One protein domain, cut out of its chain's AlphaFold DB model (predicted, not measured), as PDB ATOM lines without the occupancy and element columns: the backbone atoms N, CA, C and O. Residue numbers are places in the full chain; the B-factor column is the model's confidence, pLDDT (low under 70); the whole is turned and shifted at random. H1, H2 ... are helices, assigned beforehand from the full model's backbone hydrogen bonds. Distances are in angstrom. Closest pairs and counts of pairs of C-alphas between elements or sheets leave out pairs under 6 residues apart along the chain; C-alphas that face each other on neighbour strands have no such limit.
ATOM      1  N   TYR A   2     219.168 189.944 285.407       28.53
ATOM      2  CA  TYR A   2     217.766 189.765 285.815       28.53
ATOM      3  C   TYR A   2     217.007 189.092 284.675       28.53
ATOM      4  O   TYR A   2     216.954 189.611 283.565       28.53
ATOM      5  N   ILE A   3     216.471 187.905 284.937       28.22
ATOM      6  CA  ILE A   3     215.630 187.167 283.995       28.22
ATOM      7  C   ILE A   3     214.216 187.231 284.545       28.22
ATOM      8  O   ILE A   3     213.984 186.855 285.694       28.22
ATOM      9  N   ILE A   4     213.295 187.760 283.746       30.89
ATOM     10  CA  ILE A   4     211.930 188.046 284.169       30.89
ATOM     11  C   ILE A   4     211.005 187.117 283.390       30.89
ATOM     12  O   ILE A   4     210.492 187.455 282.330       30.89
ATOM     13  N   ASN A   5     210.773 185.916 283.912       34.03
ATOM     14  CA  ASN A   5     209.695 185.080 283.389       34.03
ATOM     15  C   ASN A   5     208.358 185.727 283.737       34.03
ATOM     16  O   ASN A   5     207.966 185.769 284.902       34.03
ATOM     17  N   LEU A   6     207.678 186.263 282.724       31.31
ATOM     18  CA  LEU A   6     206.451 187.030 282.889       31.31
ATOM     19  C   LEU A   6     205.206 186.226 282.522       31.31
ATOM     20  O   LEU A   6     204.327 186.745 281.858       31.31
ATOM     21  N   TRP A   7     204.985 185.061 283.133       38.09
ATOM     22  CA  TRP A   7     203.602 184.811 283.567       38.09
ATOM     23  C   TRP A   7     203.373 185.648 284.805       38.09
ATOM     24  O   TRP A   7     203.394 185.225 285.956       38.09
ATOM     25  N   SER A   8     203.166 186.912 284.480       30.70
ATOM     26  CA  SER A   8     202.287 187.760 285.205       30.70
ATOM     27  C   SER A   8     202.823 188.474 286.483       30.70
ATOM     28  O   SER A   8     202.187 188.416 287.504       30.70
ATOM     29  N   ALA A   9     203.895 189.282 286.398       37.41
ATOM     30  CA  ALA A   9     204.182 190.567 287.117       37.41
ATOM     31  C   ALA A   9     204.218 190.796 288.656       37.41
ATOM     32  O   ALA A   9     203.209 190.675 289.328       37.41
ATOM     33  N   ILE A  31     208.311 188.656 294.806       65.81
ATOM     34  CA  ILE A  31     208.142 190.014 294.292       65.81
ATOM     35  C   ILE A  31     206.623 190.229 293.962       65.81
ATOM     36  O   ILE A  31     206.086 191.313 294.028       65.81
ATOM     37  N   MET A  32     205.835 189.186 293.685       81.31
ATOM     38  CA  MET A  32     204.430 189.229 293.231       81.31
ATOM     39  C   MET A  32     203.453 189.973 294.172       81.31
ATOM     40  O   MET A  32     203.072 189.438 295.211       81.31
ATOM     41  N   THR A  33     202.952 191.158 293.789       89.38
ATOM     42  CA  THR A  33     201.962 191.914 294.595       89.38
ATOM     43  C   THR A  33     200.575 191.952 293.955       89.38
ATOM     44  O   THR A  33     200.461 191.814 292.736       89.38
ATOM     45  N   PRO A  34     199.503 192.235 294.724       92.56
ATOM     46  CA  PRO A  34     198.161 192.410 294.165       92.56
ATOM     47  C   PRO A  34     198.085 193.472 293.061       92.56
ATOM     48  O   PRO A  34     197.389 193.268 292.068       92.56
ATOM     49  N   LYS A  35     198.837 194.581 293.192       93.69
ATOM     50  CA  LYS A  35     198.935 195.627 292.155       93.69
ATOM     51  C   LYS A  35     199.324 195.009 290.818       93.69
ATOM     52  O   LYS A  35     198.769 195.354 289.778       93.69
ATOM     53  N   PHE A  36     200.271 194.088 290.856       93.38
ATOM     54  CA  PHE A  36     200.828 193.545 289.647       93.38
ATOM     55  C   PHE A  36     200.085 192.364 289.099       93.38
ATOM     56  O   PHE A  36     199.807 192.432 287.912       93.38
ATOM     57  N   ILE A  37     199.603 191.449 289.947       94.44
ATOM     58  CA  ILE A  37     198.579 190.446 289.600       94.44
ATOM     59  C   ILE A  37     197.409 191.088 288.840       94.44
ATOM     60  O   ILE A  37     196.926 190.551 287.841       94.44
ATOM     61  N   ASN A  38     196.961 192.264 289.281       96.38
ATOM     62  CA  ASN A  38     195.901 192.989 288.593       96.38
ATOM     63  C   ASN A  38     196.376 193.572 287.257       96.38
ATOM     64  O   ASN A  38     195.661 193.446 286.265       96.38
ATOM     65  N   LYS A  39     197.569 194.183 287.204       95.88
ATOM     66  CA  LYS A  39     198.100 194.813 285.982       95.88
ATOM     67  C   LYS A  39     198.173 193.832 284.818       95.88
ATOM     68  O   LYS A  39     197.712 194.147 283.729       95.88
ATOM     69  N   ILE A  40     198.695 192.635 285.025       96.62
ATOM     70  CA  ILE A  40     198.829 191.669 283.927       96.62
ATOM     71  C   ILE A  40     197.559 190.921 283.622       96.62
ATOM     72  O   ILE A  40     197.287 190.738 282.439       96.62
ATOM     73  N   LEU A  41     196.754 190.539 284.618       97.62
ATOM     74  CA  LEU A  41     195.431 190.022 284.283       97.62
ATOM     75  C   LEU A  41     194.658 191.032 283.441       97.62
ATOM     76  O   LEU A  41     193.988 190.626 282.497       97.62
ATOM     77  N   LYS A  42     194.777 192.328 283.750       97.94
ATOM     78  CA  LYS A  42     194.200 193.395 282.937       97.94
ATOM     79  C   LYS A  42     194.810 193.413 281.534       97.94
ATOM     80  O   LYS A  42     194.064 193.238 280.582       97.94
ATOM     81  N   LEU A  43     196.134 193.535 281.398       98.19
ATOM     82  CA  LEU A  43     196.803 193.598 280.088       98.19
ATOM     83  C   LEU A  43     196.482 192.384 279.201       98.19
ATOM     84  O   LEU A  43     196.061 192.562 278.063       98.19
ATOM     85  N   HIS A  44     196.596 191.154 279.715       98.38
ATOM     86  CA  HIS A  44     196.274 189.959 278.926       98.38
ATOM     87  C   HIS A  44     194.798 189.920 278.533       98.38
ATOM     88  O   HIS A  44     194.477 189.595 277.394       98.38
ATOM     89  N   ASN A  45     193.879 190.213 279.458       98.19
ATOM     90  CA  ASN A  45     192.453 190.153 279.142       98.19
ATOM     91  C   ASN A  45     192.011 191.276 278.196       98.19
ATOM     92  O   ASN A  45     191.110 191.045 277.391       98.19
ATOM     93  N   ASP A  46     192.637 192.451 278.259       98.44
ATOM     94  CA  ASP A  46     192.398 193.544 277.315       98.44
ATOM     95  C   ASP A  46     192.857 193.145 275.906       98.44
ATOM     96  O   ASP A  46     192.078 193.248 274.957       98.44
ATOM     97  N   TYR A  47     194.063 192.583 275.778       98.19
ATOM     98  CA  TYR A  47     194.566 192.076 274.502       98.19
ATOM     99  C   TYR A  47     193.717 190.925 273.949       98.19
ATOM    100  O   TYR A  47     193.262 190.995 272.808       98.19
ATOM    101  N   ARG A  48     193.375 189.927 274.771       97.56
ATOM    102  CA  ARG A  48     192.478 188.823 274.380       97.56
ATOM    103  C   ARG A  48     191.113 189.318 273.905       97.56
ATOM    104  O   ARG A  48     190.569 188.781 272.946       97.56
ATOM    105  N   ARG A  49     190.554 190.344 274.557       97.19
ATOM    106  CA  ARG A  49     189.288 190.967 274.139       97.19
ATOM    107  C   ARG A  49     189.420 191.656 272.783       97.19
ATOM    108  O   ARG A  49     188.478 191.610 271.999       97.19
ATOM    109  N   SER A  50     190.567 192.274 272.511       97.00
ATOM    110  CA  SER A  50     190.810 192.988 271.257       97.00
ATOM    111  C   SER A  50     190.944 192.078 270.028       97.00
ATOM    112  O   SER A  50     190.782 192.562 268.913       97.00
ATOM    113  N   ARG A  60     192.181 184.085 284.604       96.00
ATOM    114  CA  ARG A  60     192.168 184.262 286.057       96.00
ATOM    115  C   ARG A  60     193.534 183.901 286.620       96.00
ATOM    116  O   ARG A  60     194.229 183.051 286.071       96.00
ATOM    117  N   TRP A  61     193.889 184.523 287.740       95.00
ATOM    118  CA  TRP A  61     195.146 184.236 288.424       95.00
ATOM    119  C   TRP A  61     195.185 182.802 288.960       95.00
ATOM    120  O   TRP A  61     194.199 182.327 289.527       95.00
ATOM    121  N   SER A  62     196.345 182.147 288.873       93.62
ATOM    122  CA  SER A  62     196.599 180.850 289.501       93.62
ATOM    123  C   SER A  62     197.840 180.913 290.384       93.62
ATOM    124  O   SER A  62     198.962 181.032 289.896       93.62
ATOM    125  N   ARG A  63     197.651 180.744 291.701       86.69
ATOM    126  CA  ARG A  63     198.765 180.683 292.666       86.69
ATOM    127  C   ARG A  63     199.707 179.507 292.409       86.69
ATOM    128  O   ARG A  63     200.897 179.613 292.680       86.69
ATOM    129  N   LYS A  64     199.197 178.396 291.868       88.69
ATOM    130  CA  LYS A  64     200.045 177.259 291.500       88.69
ATOM    131  C   LYS A  64     201.010 177.634 290.370       88.69
ATOM    132  O   LYS A  64     202.203 177.401 290.514       88.69
ATOM    133  N   LEU A  65     200.500 178.241 289.295       89.50
ATOM    134  CA  LEU A  65     201.330 178.646 288.154       89.50
ATOM    135  C   LEU A  65     202.353 179.716 288.551       89.50
ATOM    136  O   LEU A  65     203.507 179.624 288.154       89.50
ATOM    137  N   GLN A  66     201.961 180.669 289.402       88.06
ATOM    138  CA  GLN A  66     202.877 181.655 289.981       88.06
ATOM    139  C   GLN A  66     204.063 180.995 290.694       88.06
ATOM    140  O   GLN A  66     205.209 181.379 290.469       88.06
ATOM    141  N   ASN A  67     203.797 180.022 291.570       83.88
ATOM    142  CA  ASN A  67     204.846 179.352 292.336       83.88
ATOM    143  C   ASN A  67     205.782 178.553 291.422       83.88
ATOM    144  O   ASN A  67     206.999 178.626 291.587       83.88
ATOM    145  N   ASP A  68     205.219 177.844 290.439       87.44
ATOM    146  CA  ASP A  68     205.985 177.090 289.445       87.44
ATOM    147  C   ASP A  68     206.886 178.051 288.618       87.44
ATOM    148  O   ASP A  68     208.082 177.797 288.457       87.44
ATOM    149  N   ALA A  69     206.361 179.210 288.191       86.81
ATOM    150  CA  ALA A  69     207.109 180.234 287.452       86.81
ATOM    151  C   ALA A  69     208.215 180.895 288.293       86.81
ATOM    152  O   ALA A  69     209.339 181.066 287.819       86.81
ATOM    153  N   GLN A  70     207.938 181.226 289.559       87.50
ATOM    154  CA  GLN A  70     208.924 181.809 290.476       87.50
ATOM    155  C   GLN A  70     210.080 180.840 290.754       87.50
ATOM    156  O   GLN A  70     211.238 181.267 290.807       87.50
ATOM    157  N   ALA A  71     209.783 179.548 290.916       87.94
ATOM    158  CA  ALA A  71     210.797 178.517 291.117       87.94
ATOM    159  C   ALA A  71     211.721 178.371 289.897       87.94
ATOM    160  O   ALA A  71     212.920 178.137 290.058       87.94
ATOM    161  N   TRP A  72     211.192 178.537 288.680       89.56
ATOM    162  CA  TRP A  72     212.004 178.541 287.463       89.56
ATOM    163  C   TRP A  72     212.815 179.834 287.308       89.56
ATOM    164  O   TRP A  72     214.033 179.777 287.136       89.56
ATOM    165  N   ALA A  73     212.173 180.998 287.455       85.31
ATOM    166  CA  ALA A  73     212.815 182.310 287.342       85.31
ATOM    167  C   ALA A  73     213.968 182.492 288.341       85.31
ATOM    168  O   ALA A  73     215.012 183.037 287.988       85.31
ATOM    169  N   GLY A  74     213.820 181.967 289.565       86.06
ATOM    170  CA  GLY A  74     214.849 182.016 290.607       86.06
ATOM    171  C   GLY A  74     216.151 181.285 290.255       86.06
ATOM    172  O   GLY A  74     217.164 181.509 290.911       86.06
ATOM    173  N   LYS A  75     216.162 180.448 289.207       88.00
ATOM    174  CA  LYS A  75     217.389 179.828 288.680       88.00
ATOM    175  C   LYS A  75     218.217 180.782 287.821       88.00
ATOM    176  O   LYS A  75     219.338 180.429 287.465       88.00
ATOM    177  N   CYS A  76     217.670 181.942 287.447       84.81
ATOM    178  CA  CYS A  76     218.328 182.935 286.601       84.81
ATOM    179  C   CYS A  76     218.874 182.333 285.292       84.81
ATOM    180  O   CYS A  76     220.005 182.615 284.889       84.81
ATOM    181  N   ARG A  77     218.062 181.514 284.607       87.50
ATOM    182  CA  ARG A  77     218.368 180.959 283.276       87.50
ATOM    183  C   ARG A  77     217.371 181.474 282.241       87.50
ATOM    184  O   ARG A  77     216.170 181.318 282.430       87.50
ATOM    185  N   TYR A  78     217.869 182.075 281.161       87.12
ATOM    186  CA  TYR A  78     217.034 182.516 280.044       87.12
ATOM    187  C   TYR A  78     216.806 181.338 279.097       87.12
ATOM    188  O   TYR A  78     217.513 181.163 278.108       87.12
ATOM    189  N   ALA A  79     215.898 180.459 279.503       87.88
ATOM    190  CA  ALA A  79     215.509 179.258 278.783       87.88
ATOM    191  C   ALA A  79     214.109 178.836 279.234       87.88
ATOM    192  O   ALA A  79     213.669 179.208 280.326       87.88
ATOM    193  N   HIS A  80     213.450 178.009 278.427       89.31
ATOM    194  CA  HIS A  80     212.189 177.397 278.816       89.31
ATOM    195  C   HIS A  80     212.374 176.324 279.892       89.31
ATOM    196  O   HIS A  80     213.369 175.593 279.902       89.31
ATOM    197  N   ALA A  81     211.390 176.207 280.781       90.00
ATOM    198  CA  ALA A  81     211.321 175.142 281.776       90.00
ATOM    199  C   ALA A  81     210.952 173.784 281.155       90.00
ATOM    200  O   ALA A  81     211.207 172.751 281.776       90.00
ATOM    201  N   TYR A  82     210.321 173.792 279.971       88.44
ATOM    202  CA  TYR A  82     209.732 172.616 279.310       88.44
ATOM    203  C   TYR A  82     208.826 171.799 280.249       88.44
ATOM    204  O   TYR A  82     208.841 170.569 280.269       88.44
ATOM    205  N   GLY A  83     208.063 172.510 281.082       85.38
ATOM    206  CA  GLY A  83     207.146 171.920 282.047       85.38
ATOM    207  C   GLY A  83     205.812 171.490 281.433       85.38
ATOM    208  O   GLY A  83     205.602 171.500 280.226       85.38
ATOM    209  N   LYS A  84     204.862 171.138 282.306       88.62
ATOM    210  CA  LYS A  84     203.505 170.712 281.918       88.62
ATOM    211  C   LYS A  84     202.632 171.840 281.337       88.62
ATOM    212  O   LYS A  84     201.607 171.558 280.724       88.62
ATOM    213  N   TRP A  85     202.979 173.098 281.593       89.44
ATOM    214  CA  TRP A  85     202.173 174.272 281.241       89.44
ATOM    215  C   TRP A  85     202.845 175.068 280.119       89.44
ATOM    216  O   TRP A  85     204.066 175.010 279.992       89.44
ATOM    217  N   GLY A  86     202.057 175.820 279.341       88.94
ATOM    218  CA  GLY A  86     202.589 176.766 278.353       88.94
ATOM    219  C   GLY A  86     203.462 177.847 279.000       88.94
ATOM    220  O   GLY A  86     203.295 178.145 280.188       88.94
ATOM    221  N   GLU A  87     204.409 178.408 278.237       91.00
ATOM    222  CA  GLU A  87     205.415 179.321 278.781       91.00
ATOM    223  C   GLU A  87     205.916 180.403 277.797       91.00
ATOM    224  O   GLU A  87     206.537 180.076 276.796       91.00
ATOM    225  N   ASN A  88     205.763 181.684 278.156       94.50
ATOM    226  CA  ASN A  88     206.468 182.846 277.624       94.50
ATOM    227  C   ASN A  88     207.526 183.349 278.628       94.50
ATOM    228  O   ASN A  88     207.276 183.425 279.838       94.50
ATOM    229  N   VAL A  89     208.707 183.707 278.118       92.06
ATOM    230  CA  VAL A  89     209.901 184.083 278.894       92.06
ATOM    231  C   VAL A  89     210.378 185.456 278.426       92.06
ATOM    232  O   VAL A  89     210.386 185.736 277.232       92.06
ATOM    233  N   PHE A  90     210.747 186.340 279.354       91.62
ATOM    234  CA  PHE A  90     211.241 187.676 279.025       91.62
ATOM    235  C   PHE A  90     212.549 187.983 279.762       91.62
ATOM    236  O   PHE A  90     212.835 187.501 280.861       91.62
ATOM    237  N   LYS A  91     213.394 188.791 279.131       86.12
ATOM    238  CA  LYS A  91     214.663 189.267 279.681       86.12
ATOM    239  C   LYS A  91     214.802 190.734 279.308       86.12
ATOM    240  O   LYS A  91     214.614 191.097 278.154       86.12
ATOM    241  N   ALA A  92     215.235 191.543 280.266       81.81
ATOM    242  CA  ALA A  92     215.702 192.897 280.011       81.81
ATOM    243  C   ALA A  92     217.131 193.058 280.536       81.81
ATOM    244  O   ALA A  92     217.510 192.465 281.545       81.81
ATOM    245  N   GLU A  93     217.930 193.861 279.838       75.62
ATOM    246  CA  GLU A  93     219.315 194.152 280.231       75.62
ATOM    247  C   GLU A  93     219.412 195.393 281.126       75.62
ATOM    248  O   GLU A  93     220.359 195.538 281.896       75.62
ATOM    249  N   SER A  94     218.399 196.259 281.070       76.88
ATOM    250  CA  SER A  94     218.302 197.472 281.878       76.88
ATOM    251  C   SER A  94     217.527 197.226 283.169       76.88
ATOM    252  O   SER A  94     216.499 196.547 283.175       76.88
ATOM    253  N   PHE A  95     217.980 197.856 284.253       78.31
ATOM    254  CA  PHE A  95     217.186 197.989 285.467       78.31
ATOM    255  C   PHE A  95     216.060 198.990 285.230       78.31
ATOM    256  O   PHE A  95     216.296 200.192 285.119       78.31
ATOM    257  N   LEU A  96     214.839 198.482 285.154       80.25
ATOM    258  CA  LEU A  96     213.622 199.277 285.077       80.25
ATOM    259  C   LEU A  96     212.717 198.913 286.257       80.25
ATOM    260  O   LEU A  96     212.852 197.818 286.808       80.25
ATOM    261  N   PRO A  97     211.792 199.803 286.651       85.62
ATOM    262  CA  PRO A  97     210.739 199.447 287.587       85.62
ATOM    263  C   PRO A  97     209.967 198.224 287.092       85.62
ATOM    264  O   PRO A  97     209.692 198.100 285.893       85.62
ATOM    265  N   ASP A  98     209.596 197.331 288.009       84.94
ATOM    266  CA  ASP A  98     208.942 196.085 287.624       84.94
ATOM    267  C   ASP A  98     207.681 196.343 286.790       84.94
ATOM    268  O   ASP A  98     207.443 195.675 285.789       84.94
ATOM    269  N   ASP A  99     206.883 197.354 287.143       87.19
ATOM    270  CA  ASP A  99     205.629 197.677 286.461       87.19
ATOM    271  C   ASP A  99     205.799 198.069 284.996       87.19
ATOM    272  O   ASP A  99     204.901 197.799 284.192       87.19
ATOM    273  N   VAL A 100     206.942 198.658 284.656       89.00
ATOM    274  CA  VAL A 100     207.353 198.952 283.283       89.00
ATOM    275  C   VAL A 100     207.764 197.666 282.571       89.00
ATOM    276  O   VAL A 100     207.333 197.427 281.447       89.00
ATOM    277  N   LEU A 101     208.544 196.802 283.225       88.25
ATOM    278  CA  LEU A 101     209.000 195.526 282.654       88.25
ATOM    279  C   LEU A 101     207.834 194.585 282.339       88.25
ATOM    280  O   LEU A 101     207.817 193.930 281.301       88.25
ATOM    281  N   ILE A 102     206.835 194.576 283.214       92.06
ATOM    282  CA  ILE A 102     205.580 193.841 283.070       92.06
ATOM    283  C   ILE A 102     204.832 194.256 281.813       92.06
ATOM    284  O   ILE A 102     204.403 193.412 281.029       92.06
ATOM    285  N   GLU A 103     204.635 195.562 281.657       94.38
ATOM    286  CA  GLU A 103     203.918 196.118 280.517       94.38
ATOM    287  C   GLU A 103     204.671 195.846 279.226       94.38
ATOM    288  O   GLU A 103     204.088 195.331 278.273       94.38
ATOM    289  N   ARG A 104     205.984 196.091 279.249       93.19
ATOM    290  CA  ARG A 104     206.872 195.859 278.120       93.19
ATOM    291  C   ARG A 104     206.801 194.416 277.638       93.19
ATOM    292  O   ARG A 104     206.448 194.211 276.485       93.19
ATOM    293  N   ALA A 105     207.039 193.428 278.498       94.69
ATOM    294  CA  ALA A 105     207.058 192.032 278.063       94.69
ATOM    295  C   ALA A 105     205.729 191.575 277.460       94.69
ATOM    296  O   ALA A 105     205.711 190.963 276.401       94.69
ATOM    297  N   ILE A 106     204.609 191.907 278.107       96.81
ATOM    298  CA  ILE A 106     203.286 191.473 277.643       96.81
ATOM    299  C   ILE A 106     202.935 192.157 276.326       96.81
ATOM    300  O   ILE A 106     202.366 191.519 275.445       96.81
ATOM    301  N   SER A 107     203.283 193.438 276.188       96.69
ATOM    302  CA  SER A 107     203.093 194.159 274.933       96.69
ATOM    303  C   SER A 107     203.963 193.584 273.815       96.69
ATOM    304  O   SER A 107     203.446 193.343 272.732       96.69
ATOM    305  N   GLU A 108     205.242 193.292 274.071       94.75
ATOM    306  CA  GLU A 108     206.157 192.737 273.067       94.75
ATOM    307  C   GLU A 108     205.687 191.357 272.599       94.75
ATOM    308  O   GLU A 108     205.552 191.144 271.398       94.75
ATOM    309  N   TRP A 109     205.308 190.470 273.524       96.12
ATOM    310  CA  TRP A 109     204.722 189.175 273.175       96.12
ATOM    311  C   TRP A 109     203.434 189.305 272.374       96.12
ATOM    312  O   TRP A 109     203.244 188.595 271.396       96.12
ATOM    313  N   TYR A 110     202.542 190.215 272.763       96.31
ATOM    314  CA  TYR A 110     201.297 190.429 272.034       96.31
ATOM    315  C   TYR A 110     201.544 190.966 270.618       96.31
ATOM    316  O   TYR A 110     200.892 190.552 269.659       96.31
ATOM    317  N   PHE A 111     202.488 191.894 270.463       95.25
ATOM    318  CA  PHE A 111     202.740 192.563 269.191       95.25
ATOM    319  C   PHE A 111     203.498 191.709 268.171       95.25
ATOM    320  O   PHE A 111     203.485 192.056 266.987       95.25
ATOM    321  N   GLU A 112     204.008 190.538 268.559       93.50
ATOM    322  CA  GLU A 112     204.399 189.483 267.612       93.50
ATOM    323  C   GLU A 112     203.264 189.108 266.642       93.50
ATOM    324  O   GLU A 112     203.533 188.620 265.543       93.50
ATOM    325  N   LYS A 113     201.999 189.434 266.963       92.69
ATOM    326  CA  LYS A 113     200.863 189.342 266.032       92.69
ATOM    327  C   LYS A 113     201.113 189.995 264.676       92.69
ATOM    328  O   LYS A 113     200.539 189.569 263.675       92.69
ATOM    329  N   MET A 114     201.918 191.061 264.644       91.94
ATOM    330  CA  MET A 114     202.247 191.759 263.405       91.94
ATOM    331  C   MET A 114     203.036 190.843 262.474       91.94
ATOM    332  O   MET A 114     202.701 190.780 261.297       91.94
ATOM    333  N   SER A 115     203.999 190.089 263.007       89.88
ATOM    334  CA  SER A 115     204.759 189.079 262.265       89.88
ATOM    335  C   SER A 115     203.912 187.841 261.970       89.88
ATOM    336  O   SER A 115     203.861 187.395 260.825       89.88
ATOM    337  N   TRP A 116     203.151 187.356 262.961       88.62
ATOM    338  CA  TRP A 116     202.278 186.181 262.829       88.62
ATOM    339  C   TRP A 116     201.268 186.306 261.680       88.62
ATOM    340  O   TRP A 116     200.928 185.327 261.022       88.62
ATOM    341  N   LYS A 117     200.784 187.525 261.407       87.50
ATOM    342  CA  LYS A 117     199.861 187.798 260.297       87.50
ATOM    343  C   LYS A 117     200.447 187.426 258.928       87.50
ATOM    344  O   LYS A 117     199.685 187.054 258.038       87.50
ATOM    345  N   PHE A 118     201.758 187.580 258.746       86.75
ATOM    346  CA  PHE A 118     202.438 187.317 257.475       86.75
ATOM    347  C   PHE A 118     203.043 185.916 257.433       86.75
ATOM    348  O   PHE A 118     202.937 185.244 256.409       86.75
ATOM    349  N   THR A 119     203.608 185.473 258.555       86.06
ATOM    350  CA  THR A 119     204.246 184.165 258.696       86.06
ATOM    351  C   THR A 119     203.675 183.487 259.943       86.06
ATOM    352  O   THR A 119     204.179 183.711 261.044       86.06
ATOM    353  N   PRO A 120     202.577 182.717 259.815       81.75
ATOM    354  CA  PRO A 120     201.884 182.109 260.949       81.75
ATOM    355  C   PRO A 120     202.599 180.833 261.404       81.75
ATOM    356  O   PRO A 120     202.041 179.734 261.375       81.75
ATOM    357  N   ASP A 121     203.860 180.979 261.792       83.38
ATOM    358  CA  ASP A 121     204.664 179.930 262.389       83.38
ATOM    359  C   ASP A 121     205.397 180.441 263.637       83.38
ATOM    360  O   ASP A 121     205.452 181.632 263.950       83.38
ATOM    361  N   CYS A 122     205.935 179.492 264.393       77.38
ATOM    362  CA  CYS A 122     206.705 179.761 265.599       77.38
ATOM    363  C   CYS A 122     208.215 179.736 265.289       77.38
ATOM    364  O   CYS A 122     208.993 179.125 266.019       77.38
ATOM    365  N   SER A 123     208.655 180.357 264.186       73.62
ATOM    366  CA  SER A 123     210.086 180.629 263.982       73.62
ATOM    367  C   SER A 123     210.513 181.943 264.640       73.62
ATOM    368  O   SER A 123     211.616 182.028 265.175       73.62
ATOM    369  N   GLU A 124     209.637 182.953 264.623       67.50
ATOM    370  CA  GLU A 124     209.934 184.309 265.120       67.50
ATOM    371  C   GLU A 124     208.859 184.885 266.062       67.50
ATOM    372  O   GLU A 124     209.155 185.803 266.822       67.50
ATOM    373  N   ALA A 125     207.627 184.360 266.036       74.50
ATOM    374  CA  ALA A 125     206.454 184.942 266.704       74.50
ATOM    375  C   ALA A 125     205.692 183.906 267.552       74.50
ATOM    376  O   ALA A 125     204.539 183.565 267.283       74.50
ATOM    377  N   CYS A 126     206.358 183.348 268.559       81.19
ATOM    378  CA  CYS A 126     205.827 182.230 269.342       81.19
ATOM    379  C   CYS A 126     204.994 182.637 270.558       81.19
ATOM    380  O   CYS A 126     204.147 181.863 271.003       81.19
ATOM    381  N   HIS A 127     205.233 183.818 271.117       92.81
ATOM    382  CA  HIS A 127     204.635 184.238 272.375       92.81
ATOM    383  C   HIS A 127     203.191 184.712 272.193       92.81
ATOM    384  O   HIS A 127     202.363 184.452 273.063       92.81
ATOM    385  N   TYR A 128     202.873 185.369 271.068       93.81
ATOM    386  CA  TYR A 128     201.541 185.940 270.804       93.81
ATOM    387  C   TYR A 128     200.399 184.920 270.897       93.81
ATOM    388  O   TYR A 128     199.308 185.234 271.374       93.81
ATOM    389  N   THR A 129     200.631 183.702 270.408       90.62
ATOM    390  CA  THR A 129     199.571 182.690 270.287       90.62
ATOM    391  C   THR A 129     199.167 182.045 271.614       90.62
ATOM    392  O   THR A 129     198.141 181.358 271.661       90.62
ATOM    393  N   GLN A 130     199.936 182.273 272.684       89.88
ATOM    394  CA  GLN A 130     199.728 181.704 274.016       89.88
ATOM    395  C   GLN A 130     199.172 182.740 275.000       89.88
ATOM    396  O   GLN A 130     198.163 182.403 275.672       89.88
TER     397      GLN A 130
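AT A GLANCE: This is residues 2 to 9, 31 to 50 and 60 to 130 of the 130 residues of an uncharacterized protein of Mytilus galloprovincialis (UniProt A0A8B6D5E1). Two long helices, H1 and H3, lie side by side and run the same way, and a third, H2, stands off from them and is set across their direction, with residues 5 to 9 running between it and the pair. A long loop, residues 74 to 97, swings out from H2 and returns to the start of H3; the short H4 follows at the far end of H3, and the last stretch, residues 117 to 130, folds back from there. The printed part has 99 residues with four named helices, in the order H1, H2, H3, H4, and no named strand; the class is all helix, though the helices hold 46 of the 99 residues, under half. The whole is compact, with a radius of gyration of the C-alphas of 13.3 A, and rounded, spanning 37 by 30 by 27 A.

IN THESE COORDINATES: The printed part begins at Tyr 2, with its C-alpha at (217.766, 189.765, 285.815). H1, residues 34 to 50, begins with C-alpha 34 at (198.161, 192.410, 294.165) and is 24.1 A long from first to last C-alpha. H2, residues 63 to 73, is 15.1 A long. H3, residues 98 to 111, is 19.8 A long. H4, residues 113 to 116, measures 4.7 A and ends with C-alpha 116 at (202.278, 186.181, 262.829).

HOW THE PARTS SIT: H1 and H3 touch, with 8 pairs of C-alphas within 8 A. Their closest C-alphas are those of Phe 36 and Asp 99, 7.1 A apart. They run the same way at a shallow tilt of 16 degrees, 10.8 A from centre to centre. H2 touches no helix; it is apart from H1, H3 and H4. H3 and H4 meet only through their link, and H1 and H4 are apart. Residues 3 to 4 pair with residues 90 to 91, antiparallel, in a pairing too short to make named strands. In H1, H2 and H3 every pair of O of residue i and N of residue i+4 is within hydrogen-bond range; H4 is too short for such a pair, and its one pair of O i and N i+3 is within range.

THE WHOLE: The two C-alphas farthest apart are those of Thr 33 and Phe 118, at 37.4 A. Residues 10 to 30 are not printed, and C-alphas 9 and 31 are 8.2 A apart across that cut. Residues 51 to 59 are not printed either, with 17.2 A between C-alphas 50 and 60; the link from H1 to H2 runs across this cut. The link from H2 to H3 is long, with 24 residues, and the link from H3 to H4 is tight, with 1 residue. The mean pLDDT of the printed part is 84.7, and residues 2 to 9, residue 31 and residue 124 are under 70.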